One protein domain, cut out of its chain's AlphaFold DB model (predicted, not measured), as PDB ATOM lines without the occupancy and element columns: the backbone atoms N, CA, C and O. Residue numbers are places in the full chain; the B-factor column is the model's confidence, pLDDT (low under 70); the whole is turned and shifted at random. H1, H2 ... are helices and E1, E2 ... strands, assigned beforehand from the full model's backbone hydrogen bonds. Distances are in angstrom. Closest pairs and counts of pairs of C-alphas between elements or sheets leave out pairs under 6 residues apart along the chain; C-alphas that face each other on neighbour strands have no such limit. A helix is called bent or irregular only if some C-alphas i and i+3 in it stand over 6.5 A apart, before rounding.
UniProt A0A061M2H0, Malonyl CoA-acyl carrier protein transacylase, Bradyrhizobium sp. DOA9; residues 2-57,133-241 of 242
ATOM      1  N   THR A   2     251.090 291.808 416.295       92.88
ATOM      2  CA  THR A   2     252.015 291.264 415.281       92.88
ATOM      3  C   THR A   2     252.942 290.196 415.861       92.88
ATOM      4  O   THR A   2     253.022 289.105 415.311       92.88
ATOM      5  N   SER A   3     253.550 290.460 417.025       92.75
ATOM      6  CA  SER A   3     254.369 289.479 417.756       92.75
ATOM      7  C   SER A   3     253.601 288.199 418.104       92.75
ATOM      8  O   SER A   3     254.100 287.103 417.879       92.75
ATOM      9  N   THR A   4     252.362 288.329 418.581       95.81
ATOM     10  CA  THR A   4     251.463 287.209 418.895       95.81
ATOM     11  C   THR A   4     251.175 286.338 417.676       95.81
ATOM     12  O   THR A   4     251.287 285.119 417.755       95.81
ATOM     13  N   LEU A   5     250.841 286.947 416.534       96.00
ATOM     14  CA  LEU A   5     250.565 286.211 415.297       96.00
ATOM     15  C   LEU A   5     251.826 285.558 414.722       96.00
ATOM     16  O   LEU A   5     251.754 284.422 414.264       96.00
ATOM     17  N   ALA A   6     252.974 286.239 414.787       95.38
ATOM     18  CA  ALA A   6     254.256 285.678 414.371       95.38
ATOM     19  C   ALA A   6     254.649 284.473 415.239       95.38
ATOM     20  O   ALA A   6     254.978 283.416 414.711       95.38
ATOM     21  N   THR A   7     254.524 284.600 416.563       96.38
ATOM     22  CA  THR A   7     254.779 283.505 417.510       96.38
ATOM     23  C   THR A   7     253.862 282.323 417.227       96.38
ATOM     24  O   THR A   7     254.347 281.203 417.101       96.38
ATOM     25  N   HIS A   8     252.558 282.567 417.052       95.50
ATOM     26  CA  HIS A   8     251.607 281.521 416.683       95.50
ATOM     27  C   HIS A   8     251.997 280.830 415.370       95.50
ATOM     28  O   HIS A   8     252.017 279.608 415.321       95.50
ATOM     29  N   ALA A   9     252.351 281.580 414.321       94.88
ATOM     30  CA  ALA A   9     252.767 281.002 413.043       94.88
ATOM     31  C   ALA A   9     253.981 280.066 413.189       94.88
ATOM     32  O   ALA A   9     254.069 279.064 412.486       94.88
ATOM     33  N   CYS A  10     254.878 280.352 414.135       96.25
ATOM     34  CA  CYS A  10     256.027 279.509 414.447       96.25
ATOM     35  C   CYS A  10     255.705 278.249 415.262       96.25
ATOM     36  O   CYS A  10     256.603 277.428 415.425       96.25
ATOM     37  N   ILE A  11     254.497 278.091 415.810       95.19
ATOM     38  CA  ILE A  11     254.111 276.940 416.653       95.19
ATOM     39  C   ILE A  11     252.791 276.285 416.228       95.19
ATOM     40  O   ILE A  11     252.353 275.333 416.865       95.19
ATOM     41  N   ALA A  12     252.126 276.798 415.191       92.19
ATOM     42  CA  ALA A  12     250.767 276.410 414.817       92.19
ATOM     43  C   ALA A  12     250.630 274.912 414.500       92.19
ATOM     44  O   ALA A  12     249.591 274.323 414.790       92.19
ATOM     45  N   ASP A  13     251.682 274.301 413.951       92.31
ATOM     46  CA  ASP A  13     251.788 272.868 413.650       92.31
ATOM     47  C   ASP A  13     251.811 271.976 414.901       92.31
ATOM     48  O   ASP A  13     251.544 270.782 414.805       92.31
ATOM     49  N   LEU A  14     252.102 272.550 416.071       92.06
ATOM     50  CA  LEU A  14     252.161 271.848 417.353       92.06
ATOM     51  C   LEU A  14     250.872 271.999 418.178       92.06
ATOM     52  O   LEU A  14     250.710 271.326 419.192       92.06
ATOM     53  N   LEU A  15     249.957 272.890 417.779       88.38
ATOM     54  CA  LEU A  15     248.736 273.178 418.533       88.38
ATOM     55  C   LEU A  15     247.548 272.405 417.960       88.38
ATOM     56  O   LEU A  15     247.169 272.611 416.806       88.38
ATOM     57  N   THR A  16     246.888 271.601 418.791       84.12
ATOM     58  CA  THR A  16     245.691 270.847 418.384       84.12
ATOM     59  C   THR A  16     244.484 271.761 418.138       84.12
ATOM     60  O   THR A  16     244.414 272.880 418.654       84.12
ATOM     61  N   GLU A  17     243.488 271.281 417.385       78.56
ATOM     62  CA  GLU A  17     242.207 271.990 417.226       78.56
ATOM     63  C   GLU A  17     241.406 272.073 418.536       78.56
ATOM     64  O   GLU A  17     240.531 272.924 418.677       78.56
ATOM     65  N   GLN A  18     241.722 271.229 419.521       83.06
ATOM     66  CA  GLN A  18     241.072 271.246 420.829       83.06
ATOM     67  C   GLN A  18     241.620 272.337 421.752       83.06
ATOM     68  O   GLN A  18     240.956 272.662 422.730       83.06
ATOM     69  N   THR A  19     242.782 272.926 421.446       90.00
ATOM     70  CA  THR A  19     243.380 274.002 422.245       90.00
ATOM     71  C   THR A  19     242.486 275.250 422.208       90.00
ATOM     72  O   THR A  19     242.371 275.871 421.143       90.00
ATOM     73  N   PRO A  20     241.867 275.649 423.339       93.12
ATOM     74  CA  PRO A  20     241.045 276.847 423.396       93.12
ATOM     75  C   PRO A  20     241.873 278.104 423.168       93.12
ATOM     76  O   PRO A  20     243.007 278.212 423.628       93.12
ATOM     77  N   VAL A  21     241.282 279.085 422.493       94.75
ATOM     78  CA  VAL A  21     241.919 280.372 422.228       94.75
ATOM     79  C   VAL A  21     240.980 281.488 422.653       94.75
ATOM     80  O   VAL A  21     239.784 281.486 422.366       94.75
ATOM     81  N   THR A  22     241.530 282.478 423.343       96.06
ATOM     82  CA  THR A  22     240.835 283.716 423.685       96.06
ATOM     83  C   THR A  22     241.827 284.872 423.709       96.06
ATOM     84  O   THR A  22     243.020 284.683 423.481       96.06
ATOM     85  N   GLY A  23     241.349 286.091 423.938       95.44
ATOM     86  CA  GLY A  23     242.221 287.256 423.973       95.44
ATOM     87  C   GLY A  23     241.680 288.386 424.832       95.44
ATOM     88  O   GLY A  23     240.472 288.589 424.938       95.44
ATOM     89  N   TYR A  24     242.598 289.159 425.403       94.94
ATOM     90  CA  TYR A  24     242.300 290.307 426.253       94.94
ATOM     91  C   TYR A  24     242.283 291.604 425.437       94.94
ATOM     92  O   TYR A  24     243.265 291.938 424.775       94.94
ATOM     93  N   SER A  25     241.170 292.347 425.466       93.00
ATOM     94  CA  SER A  25     240.967 293.571 424.667       93.00
ATOM     95  C   SER A  25     241.409 293.405 423.194       93.00
ATOM     96  O   SER A  25     240.789 292.636 422.459       93.00
ATOM     97  N   VAL A  26     242.484 294.070 422.750       93.31
ATOM     98  CA  VAL A  26     243.036 293.948 421.386       93.31
ATOM     99  C   VAL A  26     243.508 292.528 421.043       93.31
ATOM    100  O   VAL A  26     243.466 292.134 419.880       93.31
ATOM    101  N   GLY A  27     243.879 291.720 422.042       95.56
ATOM    102  CA  GLY A  27     244.259 290.316 421.867       95.56
ATOM    103  C   GLY A  27     243.164 289.466 421.218       95.56
ATOM    104  O   GLY A  27     243.469 288.459 420.590       95.56
ATOM    105  N   LYS A  28     241.896 289.899 421.274       94.44
ATOM    106  CA  LYS A  28     240.772 289.233 420.589       94.44
ATOM    107  C   LYS A  28     240.960 289.202 419.082       94.44
ATOM    108  O   LYS A  28     240.612 288.212 418.457       94.44
ATOM    109  N   MET A  29     241.561 290.243 418.509       95.81
ATOM    110  CA  MET A  29     241.837 290.297 417.074       95.81
ATOM    111  C   MET A  29     242.845 289.214 416.669       95.81
ATOM    112  O   MET A  29     242.669 288.553 415.648       95.81
ATOM    113  N   ALA A  30     243.861 288.977 417.509       95.62
ATOM    114  CA  ALA A  30     244.803 287.881 417.316       95.62
ATOM    115  C   ALA A  30     244.128 286.516 417.521       95.62
ATOM    116  O   ALA A  30     244.267 285.646 416.671       95.62
ATOM    117  N   ALA A  31     243.341 286.355 418.589       94.81
ATOM    118  CA  ALA A  31     242.616 285.119 418.890       94.81
ATOM    119  C   ALA A  31     241.684 284.687 417.746       94.81
ATOM    120  O   ALA A  31     241.638 283.512 417.396       94.81
ATOM    121  N   TRP A  32     240.988 285.638 417.122       93.50
ATOM    122  CA  TRP A  32     240.132 285.382 415.962       93.50
ATOM    123  C   TRP A  32     240.924 284.912 414.741       93.50
ATOM    124  O   TRP A  32     240.470 284.027 414.020       93.50
ATOM    125  N   SER A  33     242.118 285.467 414.521       93.62
ATOM    126  CA  SER A  33     242.993 285.002 413.444       93.62
ATOM    127  C   SER A  33     243.566 283.614 413.720       93.62
ATOM    128  O   SER A  33     243.543 282.754 412.845       93.62
ATOM    129  N   ILE A  34     244.006 283.363 414.954       93.25
ATOM    130  CA  ILE A  34     244.496 282.055 415.410       93.25
ATOM    131  C   ILE A  34     243.403 280.985 415.269       93.25
ATOM    132  O   ILE A  34     243.676 279.873 414.826       93.25
ATOM    133  N   ALA A  35     242.153 281.334 415.577       91.31
ATOM    134  CA  ALA A  35     240.986 280.479 415.373       91.31
ATOM    135  C   ALA A  35     240.545 280.365 413.897       91.31
ATOM    136  O   ALA A  35     239.492 279.805 413.611       91.31
ATOM    137  N   GLY A  36     241.308 280.910 412.944       90.06
ATOM    138  CA  GLY A  36     241.038 280.801 411.510       90.06
ATOM    139  C   GLY A  36     239.897 281.681 410.987       90.06
ATOM    140  O   GLY A  36     239.582 281.616 409.803       90.06
ATOM    141  N   VAL A  37     239.286 282.534 411.818       90.69
ATOM    142  CA  VAL A  37     238.197 283.424 411.374       90.69
ATOM    143  C   VAL A  37     238.711 284.460 410.375       90.69
ATOM    144  O   VAL A  37     238.036 284.750 409.389       90.69
ATOM    145  N   TRP A  38     239.919 284.981 410.596       92.31
ATOM    146  CA  TRP A  38     240.592 285.927 409.706       92.31
ATOM    147  C   TRP A  38     242.006 285.469 409.368       92.31
ATOM    148  O   TRP A  38     242.699 284.873 410.196       92.31
ATOM    149  N   THR A  39     242.481 285.831 408.178       93.00
ATOM    150  CA  THR A  39     243.920 285.778 407.892       93.00
ATOM    151  C   THR A  39     244.674 286.758 408.797       93.00
ATOM    152  O   THR A  39     244.085 287.704 409.329       93.00
ATOM    153  N   ALA A  40     245.983 286.555 408.967       93.69
ATOM    154  CA  ALA A  40     246.815 287.459 409.763       93.69
ATOM    155  C   ALA A  40     246.743 288.907 409.240       93.69
ATOM    156  O   ALA A  40     246.527 289.832 410.022       93.69
ATOM    157  N   ASP A  41     246.833 289.088 407.919       95.06
ATOM    158  CA  ASP A  41     246.746 290.398 407.262       95.06
ATOM    159  C   ASP A  41     245.409 291.089 407.527       95.06
ATOM    160  O   ASP A  41     245.363 292.276 407.854       95.06
ATOM    161  N   GLU A  42     244.307 290.341 407.432       95.50
ATOM    162  CA  GLU A  42     242.977 290.886 407.676       95.50
ATOM    163  C   GLU A  42     242.796 291.273 409.145       95.50
ATOM    164  O   GLU A  42     242.261 292.339 409.449       95.50
ATOM    165  N   ALA A  43     243.292 290.451 410.069       96.00
ATOM    166  CA  ALA A  43     243.241 290.753 411.489       96.00
ATOM    167  C   ALA A  43     244.061 292.010 411.833       96.00
ATOM    168  O   ALA A  43     243.599 292.846 412.616       96.00
ATOM    169  N   LEU A  44     245.245 292.184 411.232       96.94
ATOM    170  CA  LEU A  44     246.066 293.390 411.391       96.94
ATOM    171  C   LEU A  44     245.348 294.626 410.835       96.94
ATOM    172  O   LEU A  44     245.218 295.622 411.548       96.94
ATOM    173  N   ARG A  45     244.794 294.537 409.618       97.56
ATOM    174  CA  ARG A  45     244.005 295.613 408.999       97.56
ATOM    175  C   ARG A  45     242.810 296.016 409.865       97.56
ATOM    176  O   ARG A  45     242.582 297.197 410.103       97.56
ATOM    177  N   LEU A  46     242.036 295.047 410.351       97.50
ATOM    178  CA  LEU A  46     240.880 295.311 411.213       97.50
ATOM    179  C   LEU A  46     241.284 295.881 412.573       97.50
ATOM    180  O   LEU A  46     240.514 296.629 413.173       97.50
ATOM    181  N   THR A  47     242.474 295.543 413.064       97.56
ATOM    182  CA  THR A  47     243.003 296.099 414.313       97.56
ATOM    183  C   THR A  47     243.386 297.557 414.157       97.56
ATOM    184  O   THR A  47     243.064 298.346 415.042       97.56
ATOM    185  N   ASP A  48     243.995 297.919 413.030       97.94
ATOM    186  CA  ASP A  48     244.278 299.309 412.680       97.94
ATOM    187  C   ASP A  48     242.980 300.122 412.544       97.94
ATOM    188  O   ASP A  48     242.800 301.135 413.219       97.94
ATOM    189  N   VAL A  49     241.989 299.594 411.811       98.19
ATOM    190  CA  VAL A  49     240.648 300.202 411.712       98.19
ATOM    191  C   VAL A  49     240.000 300.362 413.090       98.19
ATOM    192  O   VAL A  49     239.453 301.417 413.403       98.19
ATOM    193  N   ARG A  50     240.059 299.329 413.940       97.56
ATOM    194  CA  ARG A  50     239.544 299.389 415.313       97.56
ATOM    195  C   ARG A  50     240.248 300.485 416.111       97.56
ATOM    196  O   ARG A  50     239.565 301.238 416.794       97.56
ATOM    197  N   ALA A  51     241.574 300.568 416.042       96.38
ATOM    198  CA  ALA A  51     242.351 301.569 416.764       96.38
ATOM    199  C   ALA A  51     241.995 302.993 416.314       96.38
ATOM    200  O   ALA A  51     241.699 303.822 417.169       96.38
ATOM    201  N   GLY A  52     241.927 303.242 415.002       97.00
ATOM    202  CA  GLY A  52     241.523 304.535 414.443       97.00
ATOM    203  C   GLY A  52     240.122 304.950 414.889       97.00
ATOM    204  O   GLY A  52     239.945 306.021 415.453       97.00
ATOM    205  N   LEU A  53     239.133 304.058 414.774       97.69
ATOM    206  CA  LEU A  53     237.761 304.350 415.208       97.69
ATOM    207  C   LEU A  53     237.647 304.613 416.713       97.69
ATOM    208  O   LEU A  53     236.845 305.442 417.140       97.69
ATOM    209  N   MET A  54     238.415 303.887 417.529       96.56
ATOM    210  CA  MET A  54     238.469 304.129 418.970       96.56
ATOM    211  C   MET A  54     239.133 305.469 419.284       96.56
ATOM    212  O   MET A  54     238.672 306.151 420.191       96.56
ATOM    213  N   GLN A  55     240.180 305.843 418.547       94.88
ATOM    214  CA  GLN A  55     240.860 307.129 418.682       94.88
ATOM    215  C   GLN A  55     239.953 308.294 418.263       94.88
ATOM    216  O   GLN A  55     239.896 309.286 418.977       94.88
ATOM    217  N   ASP A  56     239.209 308.156 417.165       94.88
ATOM    218  CA  ASP A  56     238.272 309.173 416.670       94.88
ATOM    219  C   ASP A  56     237.081 309.368 417.618       94.88
ATOM    220  O   ASP A  56     236.576 310.477 417.784       94.88
ATOM    221  N   ALA A  57     236.614 308.282 418.239       94.50
ATOM    222  CA  ALA A  57     235.556 308.338 419.242       94.50
ATOM    223  C   ALA A  57     236.063 308.795 420.618       94.50
ATOM    224  O   ALA A  57     235.265 309.243 421.443       94.50
ATOM    225  N   ALA A 133     230.919 304.402 422.385       97.31
ATOM    226  CA  ALA A 133     229.699 304.051 421.657       97.31
ATOM    227  C   ALA A 133     229.688 304.518 420.182       97.31
ATOM    228  O   ALA A 133     229.235 303.733 419.336       97.31
ATOM    229  N   PRO A 134     230.227 305.706 419.816       97.62
ATOM    230  CA  PRO A 134     230.313 306.131 418.416       97.62
ATOM    231  C   PRO A 134     231.144 305.193 417.524       97.62
ATOM    232  O   PRO A 134     230.831 305.048 416.342       97.62
ATOM    233  N   ALA A 135     232.145 304.498 418.077       97.81
ATOM    234  CA  ALA A 135     233.005 303.575 417.331       97.81
ATOM    235  C   ALA A 135     232.309 302.246 416.983       97.81
ATOM    236  O   ALA A 135     232.689 301.580 416.017       97.81
ATOM    237  N   CYS A 136     231.265 301.856 417.723       97.88
ATOM    238  CA  CYS A 136     230.626 300.543 417.591       97.88
ATOM    239  C   CYS A 136     230.033 300.293 416.197       97.88
ATOM    240  O   CYS A 136     230.258 299.236 415.608       97.88
ATOM    241  N   LYS A 137     229.263 301.244 415.651       97.69
ATOM    242  CA  LYS A 137     228.568 301.060 414.362       97.69
ATOM    243  C   LYS A 137     229.536 301.057 413.165       97.69
ATOM    244  O   LYS A 137     229.404 300.165 412.324       97.69
ATOM    245  N   PRO A 138     230.508 301.985 413.058       98.12
ATOM    246  CA  PRO A 138     231.549 301.904 412.034       98.12
ATOM    247  C   PRO A 138     232.373 300.616 412.131       98.12
ATOM    248  O   PRO A 138     232.593 299.961 411.113       98.12
ATOM    249  N   LEU A 139     232.742 300.195 413.348       98.00
ATOM    250  CA  LEU A 139     233.498 298.961 413.548       98.00
ATOM    251  C   LEU A 139     232.688 297.737 413.114       98.00
ATOM    252  O   LEU A 139     233.205 296.889 412.395       98.00
ATOM    253  N   GLN A 140     231.400 297.667 413.463       96.56
ATOM    254  CA  GLN A 140     230.523 296.584 413.014       96.56
ATOM    255  C   GLN A 140     230.479 296.482 411.484       96.56
ATOM    256  O   GLN A 140     230.541 295.378 410.950       96.56
ATOM    257  N   ARG A 141     230.410 297.613 410.769       96.56
ATOM    258  CA  ARG A 141     230.451 297.625 409.296       96.56
ATOM    259  C   ARG A 141     231.779 297.093 408.762       96.56
ATOM    260  O   ARG A 141     231.768 296.284 407.841       96.56
ATOM    261  N   ALA A 142     232.901 297.507 409.349       96.94
ATOM    262  CA  ALA A 142     234.223 297.031 408.948       96.94
ATOM    263  C   ALA A 142     234.397 295.521 409.184       96.94
ATOM    264  O   ALA A 142     234.922 294.827 408.316       96.94
ATOM    265  N   LEU A 143     233.915 295.008 410.322       95.00
ATOM    266  CA  LEU A 143     233.934 293.577 410.640       95.00
ATOM    267  C   LEU A 143     232.995 292.774 409.730       95.00
ATOM    268  O   LEU A 143     233.353 291.684 409.296       95.00
ATOM    269  N   ALA A 144     231.815 293.303 409.400       92.25
ATOM    270  CA  ALA A 144     230.880 292.650 408.482       92.25
ATOM    271  C   ALA A 144     231.417 292.582 407.041       92.25
ATOM    272  O   ALA A 144     231.113 291.639 406.319       92.25
ATOM    273  N   ALA A 145     232.234 293.558 406.636       92.69
ATOM    274  CA  ALA A 145     232.925 293.575 405.348       92.69
ATOM    275  C   ALA A 145     234.257 292.799 405.357       92.69
ATOM    276  O   ALA A 145     235.013 292.876 404.386       92.69
ATOM    277  N   SER A 146     234.579 292.106 406.456       91.94
ATOM    278  CA  SER A 146     235.855 291.411 406.580       91.94
ATOM    279  C   SER A 146     235.952 290.189 405.676       91.94
ATOM    280  O   SER A 146     234.964 289.517 405.371       91.94
ATOM    281  N   ARG A 147     237.178 289.884 405.258       86.81
ATOM    282  CA  ARG A 147     237.488 288.663 404.512       86.81
ATOM    283  C   ARG A 147     237.678 287.519 405.497       86.81
ATOM    284  O   ARG A 147     238.676 287.470 406.213       86.81
ATOM    285  N   LEU A 148     236.713 286.605 405.535       82.94
ATOM    286  CA  LEU A 148     236.831 285.406 406.357       82.94
ATOM    287  C   LEU A 148     237.949 284.500 405.825       82.94
ATOM    288  O   LEU A 148     238.182 284.429 404.615       82.94
ATOM    289  N   GLY A 149     238.648 283.826 406.736       68.88
ATOM    290  CA  GLY A 149     239.653 282.826 406.390       68.88
ATOM    291  C   GLY A 149     239.051 281.687 405.562       68.88
ATOM    292  O   GLY A 149     237.896 281.305 405.742       68.88
ATOM    293  N   THR A 150     239.845 281.133 404.642       57.25
ATOM    294  CA  THR A 150     239.435 280.023 403.758       57.25
ATOM    295  C   THR A 150     239.214 278.719 404.530       57.25
ATOM    296  O   THR A 150     238.474 277.849 404.080       57.25
ATOM    297  N   VAL A 151     239.848 278.600 405.699       53.31
ATOM    298  CA  VAL A 151     239.701 277.494 406.643       53.31
ATOM    299  C   VAL A 151     239.058 278.064 407.897       53.31
ATOM    300  O   VAL A 151     239.730 278.724 408.689       53.31
ATOM    301  N   VAL A 152     237.766 277.807 408.095       56.47
ATOM    302  CA  VAL A 152     237.165 277.989 409.420       56.47
ATOM    303  C   VAL A 152     237.747 276.879 410.286       56.47
ATOM    304  O   VAL A 152     237.268 275.746 410.261       56.47
ATOM    305  N   SER A 153     238.854 277.168 410.967       58.09
ATOM    306  CA  SER A 153     239.433 276.227 411.918       58.09
ATOM    307  C   SER A 153     238.372 275.922 412.974       58.09
ATOM    308  O   SER A 153     237.742 276.836 413.503       58.09
ATOM    309  N   GLN A 154     238.161 274.643 413.291       67.50
ATOM    310  CA  GLN A 154     237.228 274.242 414.352       67.50
ATOM    311  C   GLN A 154     237.786 274.502 415.763       67.50
ATOM    312  O   GLN A 154     237.250 273.986 416.746       67.50
ATOM    313  N   ARG A 155     238.847 275.316 415.875       82.44
ATOM    314  CA  ARG A 155     239.434 275.730 417.147       82.44
ATOM    315  C   ARG A 155     238.376 276.336 418.058       82.44
ATOM    316  O   ARG A 155     237.564 277.171 417.654       82.44
ATOM    317  N   LEU A 156     238.413 275.925 419.320       89.06
ATOM    318  CA  LEU A 156     237.516 276.442 420.341       89.06
ATOM    319  C   LEU A 156     237.878 277.904 420.641       89.06
ATOM    320  O   LEU A 156     238.877 278.189 421.293       89.06
ATOM    321  N   LEU A 157     237.058 278.840 420.164       92.00
ATOM    322  CA  LEU A 157     237.238 280.275 420.382       92.00
ATOM    323  C   LEU A 157     236.287 280.783 421.469       92.00
ATOM    324  O   LEU A 157     235.070 280.613 421.356       92.00
ATOM    325  N   LEU A 158     236.826 281.465 422.482       93.50
ATOM    326  CA  LEU A 158     236.031 282.171 423.490       93.50
ATOM    327  C   LEU A 158     236.058 283.681 423.270       93.50
ATOM    328  O   LEU A 158     237.112 284.285 423.037       93.50
ATOM    329  N   ALA A 159     234.904 284.320 423.434       92.38
ATOM    330  CA  ALA A 159     234.798 285.764 423.509       92.38
ATOM    331  C   ALA A 159     235.457 286.255 424.805       92.38
ATOM    332  O   ALA A 159     234.870 286.172 425.878       92.38
ATOM    333  N   GLY A 160     236.662 286.828 424.715       85.50
ATOM    334  CA  GLY A 160     237.433 287.229 425.903       85.50
ATOM    335  C   GLY A 160     236.902 288.444 426.678       85.50
ATOM    336  O   GLY A 160     237.685 289.252 427.172       85.50
ATOM    337  N   GLY A 161     235.594 288.704 426.623       88.44
ATOM    338  CA  GLY A 161     234.911 289.703 427.444       88.44
ATOM    339  C   GLY A 161     233.780 289.151 428.300       88.44
ATOM    340  O   GLY A 161     233.209 289.937 429.038       88.44
ATOM    341  N   ASP A 162     233.450 287.869 428.184       91.62
ATOM    342  CA  ASP A 162     232.484 287.180 429.050       91.62
ATOM    343  C   ASP A 162     232.641 285.650 429.019       91.62
ATOM    344  O   ASP A 162     231.808 284.938 429.566       91.62
ATOM    345  N   GLY A 163     233.686 285.125 428.368       92.31
ATOM    346  CA  GLY A 163     233.943 283.689 428.293       92.31
ATOM    347  C   GLY A 163     233.016 282.903 427.368       92.31
ATOM    348  O   GLY A 163     233.188 281.696 427.248       92.31
ATOM    349  N   GLU A 164     232.066 283.540 426.669       92.69
ATOM    350  CA  GLU A 164     231.122 282.801 425.826       92.69
ATOM    351  C   GLU A 164     231.839 282.127 424.649       92.69
ATOM    352  O   GLU A 164     232.599 282.763 423.906       92.69
ATOM    353  N   ARG A 165     231.550 280.841 424.430       91.38
ATOM    354  CA  ARG A 165     232.037 280.116 423.257       91.38
ATOM    355  C   ARG A 165     231.410 280.665 421.978       91.38
ATOM    356  O   ARG A 165     230.196 280.798 421.854       91.38
ATOM    357  N   ILE A 166     232.255 280.946 420.993       89.50
ATOM    358  CA  ILE A 166     231.839 281.479 419.699       89.50
ATOM    359  C   ILE A 166     231.545 280.320 418.744       89.50
ATOM    360  O   ILE A 166     232.451 279.614 418.315       89.50
ATOM    361  N   PHE A 167     230.272 280.157 418.383       82.62
ATOM    362  CA  PHE A 167     229.816 279.161 417.399       82.62
ATOM    363  C   PHE A 167     229.466 279.770 416.034       82.62
ATOM    364  O   PHE A 167     229.409 279.065 415.032       82.62
ATOM    365  N   SER A 168     229.208 281.083 415.984       83.75
ATOM    366  CA  SER A 168     228.795 281.798 414.773       83.75
ATOM    367  C   SER A 168     229.541 283.118 414.637       83.75
ATOM    368  O   SER A 168     229.389 284.025 415.460       83.75
ATOM    369  N   VAL A 169     230.305 283.250 413.553       82.69
ATOM    370  CA  VAL A 169     231.072 284.465 413.232       82.69
ATOM    371  C   VAL A 169     230.150 285.679 413.067       82.69
ATOM    372  O   VAL A 169     230.463 286.770 413.546       82.69
ATOM    373  N   ALA A 170     228.982 285.505 412.441       79.50
ATOM    374  CA  ALA A 170     228.055 286.606 412.174       79.50
ATOM    375  C   ALA A 170     227.521 287.252 413.469       79.50
ATOM    376  O   ALA A 170     227.543 288.476 413.616       79.50
ATOM    377  N   ALA A 171     227.095 286.440 414.442       77.81
ATOM    378  CA  ALA A 171     226.651 286.949 415.742       77.81
ATOM    379  C   ALA A 171     227.828 287.523 416.549       77.81
ATOM    380  O   ALA A 171     227.728 288.595 417.159       77.81
ATOM    381  N   ALA A 172     228.977 286.848 416.497       85.44
ATOM    382  CA  ALA A 172     230.149 287.216 417.269       85.44
ATOM    383  C   ALA A 172     230.805 288.530 416.818       85.44
ATOM    384  O   ALA A 172     231.306 289.265 417.665       85.44
ATOM    385  N   THR A 173     230.768 288.889 415.528       89.81
ATOM    386  CA  THR A 173     231.329 290.172 415.050       89.81
ATOM    387  C   THR A 173     230.526 291.362 415.569       89.81
ATOM    388  O   THR A 173     231.100 292.383 415.949       89.81
ATOM    389  N   THR A 174     229.201 291.220 415.679       90.56
ATOM    390  CA  THR A 174     228.340 292.235 416.305       90.56
ATOM    391  C   THR A 174     228.685 292.416 417.782       90.56
ATOM    392  O   THR A 174     228.760 293.545 418.273       90.56
ATOM    393  N   LYS A 175     228.927 291.312 418.495       91.25
ATOM    394  CA  LYS A 175     229.365 291.335 419.895       91.25
ATOM    395  C   LYS A 175     230.749 291.977 420.043       91.25
ATOM    396  O   LYS A 175     230.919 292.857 420.884       91.25
ATOM    397  N   LEU A 176     231.701 291.606 419.185       94.31
ATOM    398  CA  LEU A 176     233.057 292.154 419.160       94.31
ATOM    399  C   LEU A 176     233.061 293.667 418.903       94.31
ATOM    400  O   LEU A 176     233.763 294.398 419.598       94.31
ATOM    401  N   ALA A 177     232.233 294.149 417.969       95.88
ATOM    402  CA  ALA A 177     232.080 295.578 417.712       95.88
ATOM    403  C   ALA A 177     231.546 296.331 418.935       95.88
ATOM    404  O   ALA A 177     232.116 297.342 419.326       95.88
ATOM    405  N   LYS A 178     230.476 295.828 419.568       95.69
ATOM    406  CA  LYS A 178     229.873 296.460 420.756       95.69
ATOM    407  C   LYS A 178     230.820 296.501 421.952       95.69
ATOM    408  O   LYS A 178     230.701 297.381 422.797       95.69
ATOM    409  N   GLN A 179     231.746 295.552 422.034       95.31
ATOM    410  CA  GLN A 179     232.640 295.418 423.174       95.31
ATOM    411  C   GLN A 179     233.618 296.585 423.325       95.31
ATOM    412  O   GLN A 179     234.082 296.833 424.431       95.31
ATOM    413  N   VAL A 180     233.933 297.348 422.270       96.56
ATOM    414  CA  VAL A 180     234.780 298.543 422.452       96.56
ATOM    415  C   VAL A 180     234.126 299.581 423.360       96.56
ATOM    416  O   VAL A 180     234.849 300.388 423.929       96.56
ATOM    417  N   ALA A 181     232.802 299.522 423.541       97.38
ATOM    418  CA  ALA A 181     232.032 300.410 424.405       97.38
ATOM    419  C   ALA A 181     231.306 299.687 425.553       97.38
ATOM    420  O   ALA A 181     230.310 300.184 426.076       97.38
ATOM    421  N   ARG A 182     231.736 298.466 425.890       96.94
ATOM    422  CA  ARG A 182     231.168 297.669 426.983       96.94
ATOM    423  C   ARG A 182     232.286 297.049 427.812       96.94
ATOM    424  O   ARG A 182     233.317 296.712 427.220       96.94
ATOM    425  N   PRO A 183     232.061 296.831 429.118       97.06
ATOM    426  CA  PRO A 183     233.061 296.237 429.983       97.06
ATOM    427  C   PRO A 183     233.529 294.881 429.458       97.06
ATOM    428  O   PRO A 183     232.760 294.102 428.892       97.06
ATOM    429  N   VAL A 184     234.810 294.602 429.672       97.44
ATOM    430  CA  VAL A 184     235.398 293.272 429.517       97.44
ATOM    431  C   VAL A 184     235.311 292.561 430.858       97.44
ATOM    432  O   VAL A 184     235.890 293.029 431.831       97.44
ATOM    433  N   ASP A 185     234.634 291.423 430.917       96.56
ATOM    434  CA  ASP A 185     234.705 290.512 432.053       96.56
ATOM    435  C   ASP A 185     235.763 289.435 431.788       96.56
ATOM    436  O   ASP A 185     235.522 288.395 431.161       96.56
ATOM    437  N   TRP A 186     236.996 289.747 432.186       97.19
ATOM    438  CA  TRP A 186     238.109 288.822 432.032       97.19
ATOM    439  C   TRP A 186     238.037 287.695 433.058       97.19
ATOM    440  O   TRP A 186     238.323 286.556 432.706       97.19
ATOM    441  N   SER A 187     237.567 287.974 434.276       95.50
ATOM    442  CA  SER A 187     237.312 286.947 435.294       95.50
ATOM    443  C   SER A 187     236.375 285.858 434.778       95.50
ATOM    444  O   SER A 187     236.717 284.682 434.857       95.50
ATOM    445  N   ALA A 188     235.248 286.238 434.166       96.06
ATOM    446  CA  ALA A 188     234.327 285.287 433.544       96.06
ATOM    447  C   ALA A 188     234.986 284.492 432.405       96.06
ATOM    448  O   ALA A 188     234.722 283.306 432.230       96.06
ATOM    449  N   THR A 189     235.890 285.124 431.649       96.88
ATOM    450  CA  THR A 189     236.644 284.433 430.594       96.88
ATOM    451  C   THR A 189     237.591 283.375 431.166       96.88
ATOM    452  O   THR A 189     237.676 282.278 430.615       96.88
ATOM    453  N   LEU A 190     238.295 283.675 432.259       96.00
ATOM    454  CA  LEU A 190     239.194 282.717 432.905       96.00
ATOM    455  C   LEU A 190     238.428 281.581 433.597       96.00
ATOM    456  O   LEU A 190     238.866 280.433 433.531       96.00
ATOM    457  N   GLU A 191     237.272 281.874 434.198       95.75
ATOM    458  CA  GLU A 191     236.380 280.846 434.748       95.75
ATOM    459  C   GLU A 191     235.890 279.908 433.641       95.75
ATOM    460  O   GLU A 191     236.047 278.700 433.766       95.75
ATOM    461  N   ALA A 192     235.452 280.441 432.494       96.00
ATOM    462  CA  ALA A 192     235.064 279.616 431.351       96.00
ATOM    463  C   ALA A 192     236.209 278.713 430.846       96.00
ATOM    464  O   ALA A 192     235.972 277.567 430.472       96.00
ATOM    465  N   LEU A 193     237.463 279.189 430.847       95.19
ATOM    466  CA  LEU A 193     238.620 278.343 430.520       95.19
ATOM    467  C   LEU A 193     238.807 277.211 431.543       95.19
ATOM    468  O   LEU A 193     239.076 276.075 431.148       95.19
ATOM    469  N   ALA A 194     238.646 277.498 432.836       93.94
ATOM    470  CA  ALA A 194     238.740 276.490 433.890       93.94
ATOM    471  C   ALA A 194     237.606 275.451 433.800       93.94
ATOM    472  O   ALA A 194     237.870 274.254 433.894       93.94
ATOM    473  N   GLU A 195     236.368 275.884 433.551       94.44
ATOM    474  CA  GLU A 195     235.198 275.011 433.367       94.44
ATOM    475  C   GLU A 195     235.314 274.118 432.122       94.44
ATOM    476  O   GLU A 195     234.817 272.993 432.115       94.44
ATOM    477  N   LEU A 196     236.020 274.577 431.083       93.44
ATOM    478  CA  LEU A 196     236.369 273.762 429.913       93.44
ATOM    479  C   LEU A 196     237.442 272.701 430.199       93.44
ATOM    480  O   LEU A 196     237.753 271.905 429.312       93.44
ATOM    481  N   GLY A 197     238.012 272.679 431.405       93.44
ATOM    482  CA  GLY A 197     239.042 271.722 431.796       93.44
ATOM    483  C   GLY A 197     240.427 272.051 431.241       93.44
ATOM    484  O   GLY A 197     241.250 271.147 431.114       93.44
ATOM    485  N   VAL A 198     240.704 273.316 430.899       93.94
ATOM    486  CA  VAL A 198     242.066 273.749 430.553       93.94
ATOM    487  C   VAL A 198     242.983 273.496 431.747       93.94
ATOM    488  O   VAL A 198     242.676 273.922 432.856       93.94
ATOM    489  N   THR A 199     244.099 272.806 431.517       92.25
ATOM    490  CA  THR A 199     245.058 272.414 432.561       92.25
ATOM    491  C   THR A 199     246.387 273.149 432.489       92.25
ATOM    492  O   THR A 199     247.138 273.069 433.451       92.25
ATOM    493  N   GLU A 200     246.682 273.856 431.395       94.31
ATOM    494  CA  GLU A 200     247.849 274.729 431.241       94.31
ATOM    495  C   GLU A 200     247.512 275.874 430.274       94.31
ATOM    496  O   GLU A 200     246.693 275.707 429.366       94.31
ATOM    497  N   VAL A 201     248.157 277.032 430.432       95.75
ATOM    498  CA  VAL A 201     247.983 278.174 429.517       95.75
ATOM    499  C   VAL A 201     249.313 278.686 428.975       95.75
ATOM    500  O   VAL A 201     250.322 278.719 429.681       95.75
ATOM    501  N   LEU A 202     249.290 279.137 427.720       96.62
ATOM    502  CA  LEU A 202     250.404 279.810 427.058       96.62
ATOM    503  C   LEU A 202     249.965 281.214 426.618       96.62
ATOM    504  O   LEU A 202     249.145 281.360 425.712       96.62
ATOM    505  N   ASP A 203     250.526 282.242 427.248       96.88
ATOM    506  CA  ASP A 203     250.409 283.632 426.814       96.88
ATOM    507  C   ASP A 203     251.314 283.864 425.596       96.88
ATOM    508  O   ASP A 203     252.527 283.672 425.647       96.88
ATOM    509  N   LEU A 204     250.703 284.257 424.479       96.25
ATOM    510  CA  LEU A 204     251.391 284.578 423.225       96.25
ATOM    511  C   LEU A 204     251.635 286.092 423.065       96.25
ATOM    512  O   LEU A 204     252.118 286.551 422.026       96.25
ATOM    513  N   GLY A 205     251.204 286.903 424.030       89.81
ATOM    514  CA  GLY A 205     251.479 288.331 424.086       89.81
ATOM    515  C   GLY A 205     252.927 288.635 424.492       89.81
ATOM    516  O   GLY A 205     253.632 287.759 424.982       89.81
ATOM    517  N   PRO A 206     253.390 289.880 424.283       89.25
ATOM    518  CA  PRO A 206     254.632 290.339 424.896       89.25
ATOM    519  C   PRO A 206     254.480 290.420 426.423       89.25
ATOM    520  O   PRO A 206     253.419 290.806 426.924       89.25
ATOM    521  N   GLY A 207     255.554 290.135 427.156       92.56
ATOM    522  CA  GLY A 207     255.558 290.079 428.612       92.56
ATOM    523  C   GLY A 207     254.836 288.847 429.158       92.56
ATOM    524  O   GLY A 207     254.784 287.804 428.522       92.56
ATOM    525  N   HIS A 208     254.301 288.954 430.371       94.75
ATOM    526  CA  HIS A 208     253.750 287.821 431.130       94.75
ATOM    527  C   HIS A 208     252.387 288.130 431.769       94.75
ATOM    528  O   HIS A 208     251.918 287.393 432.635       94.75
ATOM    529  N   ALA A 209     251.739 289.223 431.360       92.38
ATOM    530  CA  ALA A 209     250.577 289.757 432.063       92.38
ATOM    531  C   ALA A 209     249.373 288.800 432.065       92.38
ATOM    532  O   ALA A 209     248.721 288.662 433.098       92.38
ATOM    533  N   LEU A 210     249.054 288.128 430.948       94.88
ATOM    534  CA  LEU A 210     247.891 287.229 430.921       94.88
ATOM    535  C   LEU A 210     248.182 285.923 431.660       94.88
ATOM    536  O   LEU A 210     247.297 285.407 432.342       94.88
ATOM    537  N   ALA A 211     249.421 285.428 431.570       95.19
ATOM    538  CA  ALA A 211     249.877 284.285 432.356       95.19
ATOM    539  C   ALA A 211     249.770 284.571 433.866       95.19
ATOM    540  O   ALA A 211     249.203 283.767 434.599       95.19
ATOM    541  N   GLU A 212     250.221 285.741 434.328       94.25
ATOM    542  CA  GLU A 212     250.091 286.154 435.731       94.25
ATOM    543  C   GLU A 212     248.635 286.320 436.171       94.25
ATOM    544  O   GLU A 212     248.287 285.925 437.281       94.25
ATOM    545  N   MET A 213     247.766 286.871 435.316       94.44
ATOM    546  CA  MET A 213     246.335 286.983 435.621       94.44
ATOM    547  C   MET A 213     245.677 285.608 435.782       94.44
ATOM    548  O   MET A 213     244.874 285.430 436.698       94.44
ATOM    549  N   MET A 214     246.021 284.636 434.929       94.88
ATOM    550  CA  MET A 214     245.534 283.261 435.073       94.88
ATOM    551  C   MET A 214     246.091 282.599 436.335       94.88
ATOM    552  O   MET A 214     245.335 281.971 437.073       94.88
ATOM    553  N   GLN A 215     247.380 282.785 436.625       93.88
ATOM    554  CA  GLN A 215     248.012 282.251 437.830       93.88
ATOM    555  C   GLN A 215     247.377 282.824 439.103       93.88
ATOM    556  O   GLN A 215     247.152 282.093 440.060       93.88
ATOM    557  N   ALA A 216     247.061 284.119 439.116       91.50
ATOM    558  CA  ALA A 216     246.389 284.763 440.240       91.50
ATOM    559  C   ALA A 216     244.977 284.183 440.455       91.50
ATOM    560  O   ALA A 216     244.613 283.826 441.572       91.50
ATOM    561  N   PHE A 217     244.229 283.975 439.366       93.94
ATOM    562  CA  PHE A 217     242.893 283.372 439.385       93.94
ATOM    563  C   PHE A 217     242.878 281.882 439.784       93.94
ATOM    564  O   PHE A 217     241.984 281.424 440.505       93.94
ATOM    565  N   ARG A 218     243.854 281.098 439.311       94.19
ATOM    566  CA  ARG A 218     244.018 279.665 439.604       94.19
ATOM    567  C   ARG A 218     245.487 279.381 439.952       94.19
ATOM    568  O   ARG A 218     246.240 278.942 439.084       94.19
ATOM    569  N   PRO A 219     245.893 279.540 441.227       93.12
ATOM    570  CA  PRO A 219     247.291 279.394 441.653       93.12
ATOM    571  C   PRO A 219     247.945 278.041 441.372       93.12
ATOM    572  O   PRO A 219     249.168 277.963 441.348       93.12
ATOM    573  N   SER A 220     247.166 276.980 441.156       92.25
ATOM    574  CA  SER A 220     247.674 275.653 440.794       92.25
ATOM    575  C   SER A 220     247.832 275.431 439.286       92.25
ATOM    576  O   SER A 220     248.371 274.400 438.897       92.25
ATOM    577  N   MET A 221     247.338 276.342 438.441       94.62
ATOM    578  CA  MET A 221     247.404 276.231 436.983       94.62
ATOM    579  C   MET A 221     248.821 276.557 436.499       94.62
ATOM    580  O   MET A 221     249.287 277.663 436.763       94.62
ATOM    581  N   PRO A 222     249.519 275.670 435.774       95.69
ATOM    582  CA  PRO A 222     250.745 276.033 435.080       95.69
ATOM    583  C   PRO A 222     250.473 277.094 434.006       95.69
ATOM    584  O   PRO A 222     249.716 276.870 433.057       95.69
ATOM    585  N   CYS A 223     251.107 278.256 434.156       96.50
ATOM    586  CA  CYS A 223     250.982 279.380 433.236       96.50
ATOM    587  C   CYS A 223     252.354 279.744 432.667       96.50
ATOM    588  O   CYS A 223     253.314 279.943 433.411       96.50
ATOM    589  N   TYR A 224     252.445 279.864 431.344       96.62
ATOM    590  CA  TYR A 224     253.688 280.177 430.643       96.62
ATOM    591  C   TYR A 224     253.483 281.382 429.734       96.62
ATOM    592  O   TYR A 224     252.386 281.601 429.226       96.62
ATOM    593  N   SER A 225     254.548 282.139 429.490       97.00
ATOM    594  CA  SER A 225     254.586 283.140 428.426       97.00
ATOM    595  C   SER A 225     255.593 282.723 427.369       97.00
ATOM    596  O   SER A 225     256.716 282.340 427.702       97.00
ATOM    597  N   ALA A 226     255.210 282.843 426.098       96.81
ATOM    598  CA  ALA A 226     256.114 282.660 424.972       96.81
ATOM    599  C   ALA A 226     257.311 283.624 425.029       96.81
ATOM    600  O   ALA A 226     258.414 283.241 424.648       96.81
ATOM    601  N   ASP A 227     257.117 284.833 425.563       94.62
ATOM    602  CA  ASP A 227     258.168 285.847 425.727       94.62
ATOM    603  C   ASP A 227     259.213 285.444 426.787       94.62
ATOM    604  O   ASP A 227     260.328 285.957 426.811       94.62
ATOM    605  N   GLY A 228     258.877 284.481 427.655       94.75
ATOM    606  CA  GLY A 228     259.803 283.906 428.632       94.75
ATOM    607  C   GLY A 228     260.807 282.908 428.041       94.75
ATOM    608  O   GLY A 228     261.751 282.515 428.726       94.75
ATOM    609  N   PHE A 229     260.632 282.478 426.787       96.50
ATOM    610  CA  PHE A 229     261.546 281.545 426.131       96.50
ATOM    611  C   PHE A 229     262.669 282.294 425.411       96.50
ATOM    612  O   PHE A 229     262.433 283.227 424.651       96.50
ATOM    613  N   HIS A 230     263.911 281.826 425.567       96.12
ATOM    614  CA  HIS A 230     265.065 282.420 424.877       96.12
ATOM    615  C   HIS A 230     265.032 282.266 423.348       96.12
ATOM    616  O   HIS A 230     265.697 283.024 422.645       96.12
ATOM    617  N   SER A 231     264.318 281.268 422.821       96.62
ATOM    618  CA  SER A 231     264.202 281.039 421.382       96.62
ATOM    619  C   SER A 231     262.905 280.325 421.014       96.62
ATOM    620  O   SER A 231     262.339 279.572 421.811       96.62
ATOM    621  N   ILE A 232     262.481 280.505 419.759       96.94
ATOM    622  CA  ILE A 232     261.349 279.777 419.172       96.94
ATOM    623  C   ILE A 232     261.583 278.261 419.205       96.94
ATOM    624  O   ILE A 232     260.658 277.515 419.506       96.94
ATOM    625  N   ASP A 233     262.813 277.791 418.983       97.81
ATOM    626  CA  ASP A 233     263.136 276.362 419.093       97.81
ATOM    627  C   ASP A 233     262.947 275.832 420.519       97.81
ATOM    628  O   ASP A 233     262.487 274.705 420.704       97.81
ATOM    629  N   GLY A 234     263.287 276.634 421.532       97.75
ATOM    630  CA  GLY A 234     263.038 276.305 422.935       97.75
ATOM    631  C   GLY A 234     261.545 276.188 423.233       97.75
ATOM    632  O   GLY A 234     261.116 275.189 423.809       97.75
ATOM    633  N   LEU A 235     260.753 277.159 422.768       97.31
ATOM    634  CA  LEU A 235     259.294 277.138 422.884       97.31
ATOM    635  C   LEU A 235     258.694 275.907 422.192       97.31
ATOM    636  O   LEU A 235     257.922 275.173 422.803       97.31
ATOM    637  N   ARG A 236     259.087 275.628 420.943       97.50
ATOM    638  CA  ARG A 236     258.611 274.465 420.173       97.50
ATOM    639  C   ARG A 236     258.925 273.142 420.873       97.50
ATOM    640  O   ARG A 236     258.041 272.299 420.994       97.50
ATOM    641  N   LYS A 237     260.160 272.963 421.364       97.31
ATOM    642  CA  LYS A 237     260.565 271.762 422.121       97.31
ATOM    643  C   LYS A 237     259.744 271.583 423.393       97.31
ATOM    644  O   LYS A 237     259.377 270.460 423.715       97.31
ATOM    645  N   TRP A 238     259.460 272.677 424.095       96.00
ATOM    646  CA  TRP A 238     258.622 272.643 425.287       96.00
ATOM    647  C   TRP A 238     257.178 272.246 424.951       96.00
ATOM    648  O   TRP A 238     256.676 271.320 425.579       96.00
ATOM    649  N   ILE A 239     256.549 272.839 423.925       94.88
ATOM    650  CA  ILE A 239     255.184 272.463 423.498       94.88
ATOM    651  C   ILE A 239     255.124 270.976 423.131       94.88
ATOM    652  O   ILE A 239     254.226 270.275 423.573       94.88
ATOM    653  N   ALA A 240     256.103 270.473 422.375       94.19
ATOM    654  CA  ALA A 240     256.149 269.068 421.962       94.19
ATOM    655  C   ALA A 240     256.367 268.071 423.120       94.19
ATOM    656  O   ALA A 240     256.249 266.866 422.911       94.19
ATOM    657  N   SER A 241     256.725 268.553 424.316       92.25
ATOM    658  CA  SER A 241     256.889 267.728 425.521       92.25
ATOM    659  C   SER A 241     255.632 267.646 426.396       92.25
ATOM    660  O   SER A 241     255.667 266.956 427.416       92.25
TER     661      SER A 241
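This is residues 2 to 57 and 133 to 241 of the 242 residues of the protein "Malonyl CoA-acyl carrier protein transacylase" of Bradyrhizobium sp. DOA9 (UniProt A0A061M2H0). Five helices, H1 to H5, pack in succession, each side by side with the next, and the row folds back so that H5 comes round towards H2, which lies near the middle of the domain. A second part holds two short parallel strands, E1 and E2, with H7 packed on them; H4 and H8 lie towards opposite ends of the longest axis. The printed part has 165 residues, with eight named helices and two named strands in the order H1 H2 H3 H4 H5 H6 E1 H7 E2 H8, and its class is mostly helix. It is compact, with a radius of gyration of the C-alphas of 15.5 A and spans of 45 by 30 by 28 A.

H1, residues 2 to 9, begins at C-alpha 2 (252.015, 291.264, 415.281) and is 10.5 A long. H2 is residues 27 to 34, 10.5 A, and H3, the longest helix, is residues 40 to 57, 25.5 A, ending at C-alpha 57 (235.556, 308.338, 419.242). H4 is residues 133 to 144, 17.5 A; it is only just irregular, with C-alphas 134 and 137 6.7 A apart. H5 is residues 169 to 179, 14.9 A, and H6 residues 186 to 195, 14.2 A. E1 is residues 201 to 203, 6.6 A, H7 residues 209 to 217, 12.4 A, and E2 residues 223 to 225, 7.1 A. H8, residues 232 to 239, 10.5 A, ends at C-alpha 239 (255.184, 272.463, 423.498).

H1 touches H2 at a shallow tilt of 30 degrees, the same way, closest at the C-alphas of Leu 5 and Ala 30, 6.3 A. H2 and H3 form a helical hairpin at 22 degrees; H3 touches H2 with residues 40 to 47 alone, closest at the C-alphas of Met 29 and Ala 43, 5.8 A. H3 and H4 touch, opposite ways at a shallow tilt of 21 degrees, with the C-alphas of Leu 53 and Ala 135 closest at 5.3 A. H4 and H5 form a second helical hairpin at 21 degrees, with the C-alphas of Gln 140 and Ala 177 closest at 5.1 A. H2 and H5 are only just apart, closest 8.4 A. E1, H7 and E2 make a strand-helix-strand unit, two parallel neighbour strands with a helix between them in the chain, and its crossover is right-handed. N 203 and O 224 are 2.8 A apart, within hydrogen-bond range. The closest C-alphas of H7 and E2 are those of Ala 211 and Cys 223, 5.1 A. H6 and H7 only just touch, with 3 pairs of C-alphas within 8 A, the closest being Leu 190 and Met 214 at 6.7 A. H8 touches no helix. Every O i to N i+4 pair is within hydrogen-bond range in H1, H2, H3, H6, H7 and H8; the counts are 6 of 8 in H4 and 6 of 7 in H5.

The C-alphas farthest apart are those of Pro 134 and Ser 241, 47.2 A. Residues 58 to 132 are not printed, and C-alphas 57 and 133 are 7.6 A apart across the cut. The links from H1 to H2 and from H4 to H5 are long. The mean pLDDT of the printed part is 92.5; residues 149 to 154 are under 70.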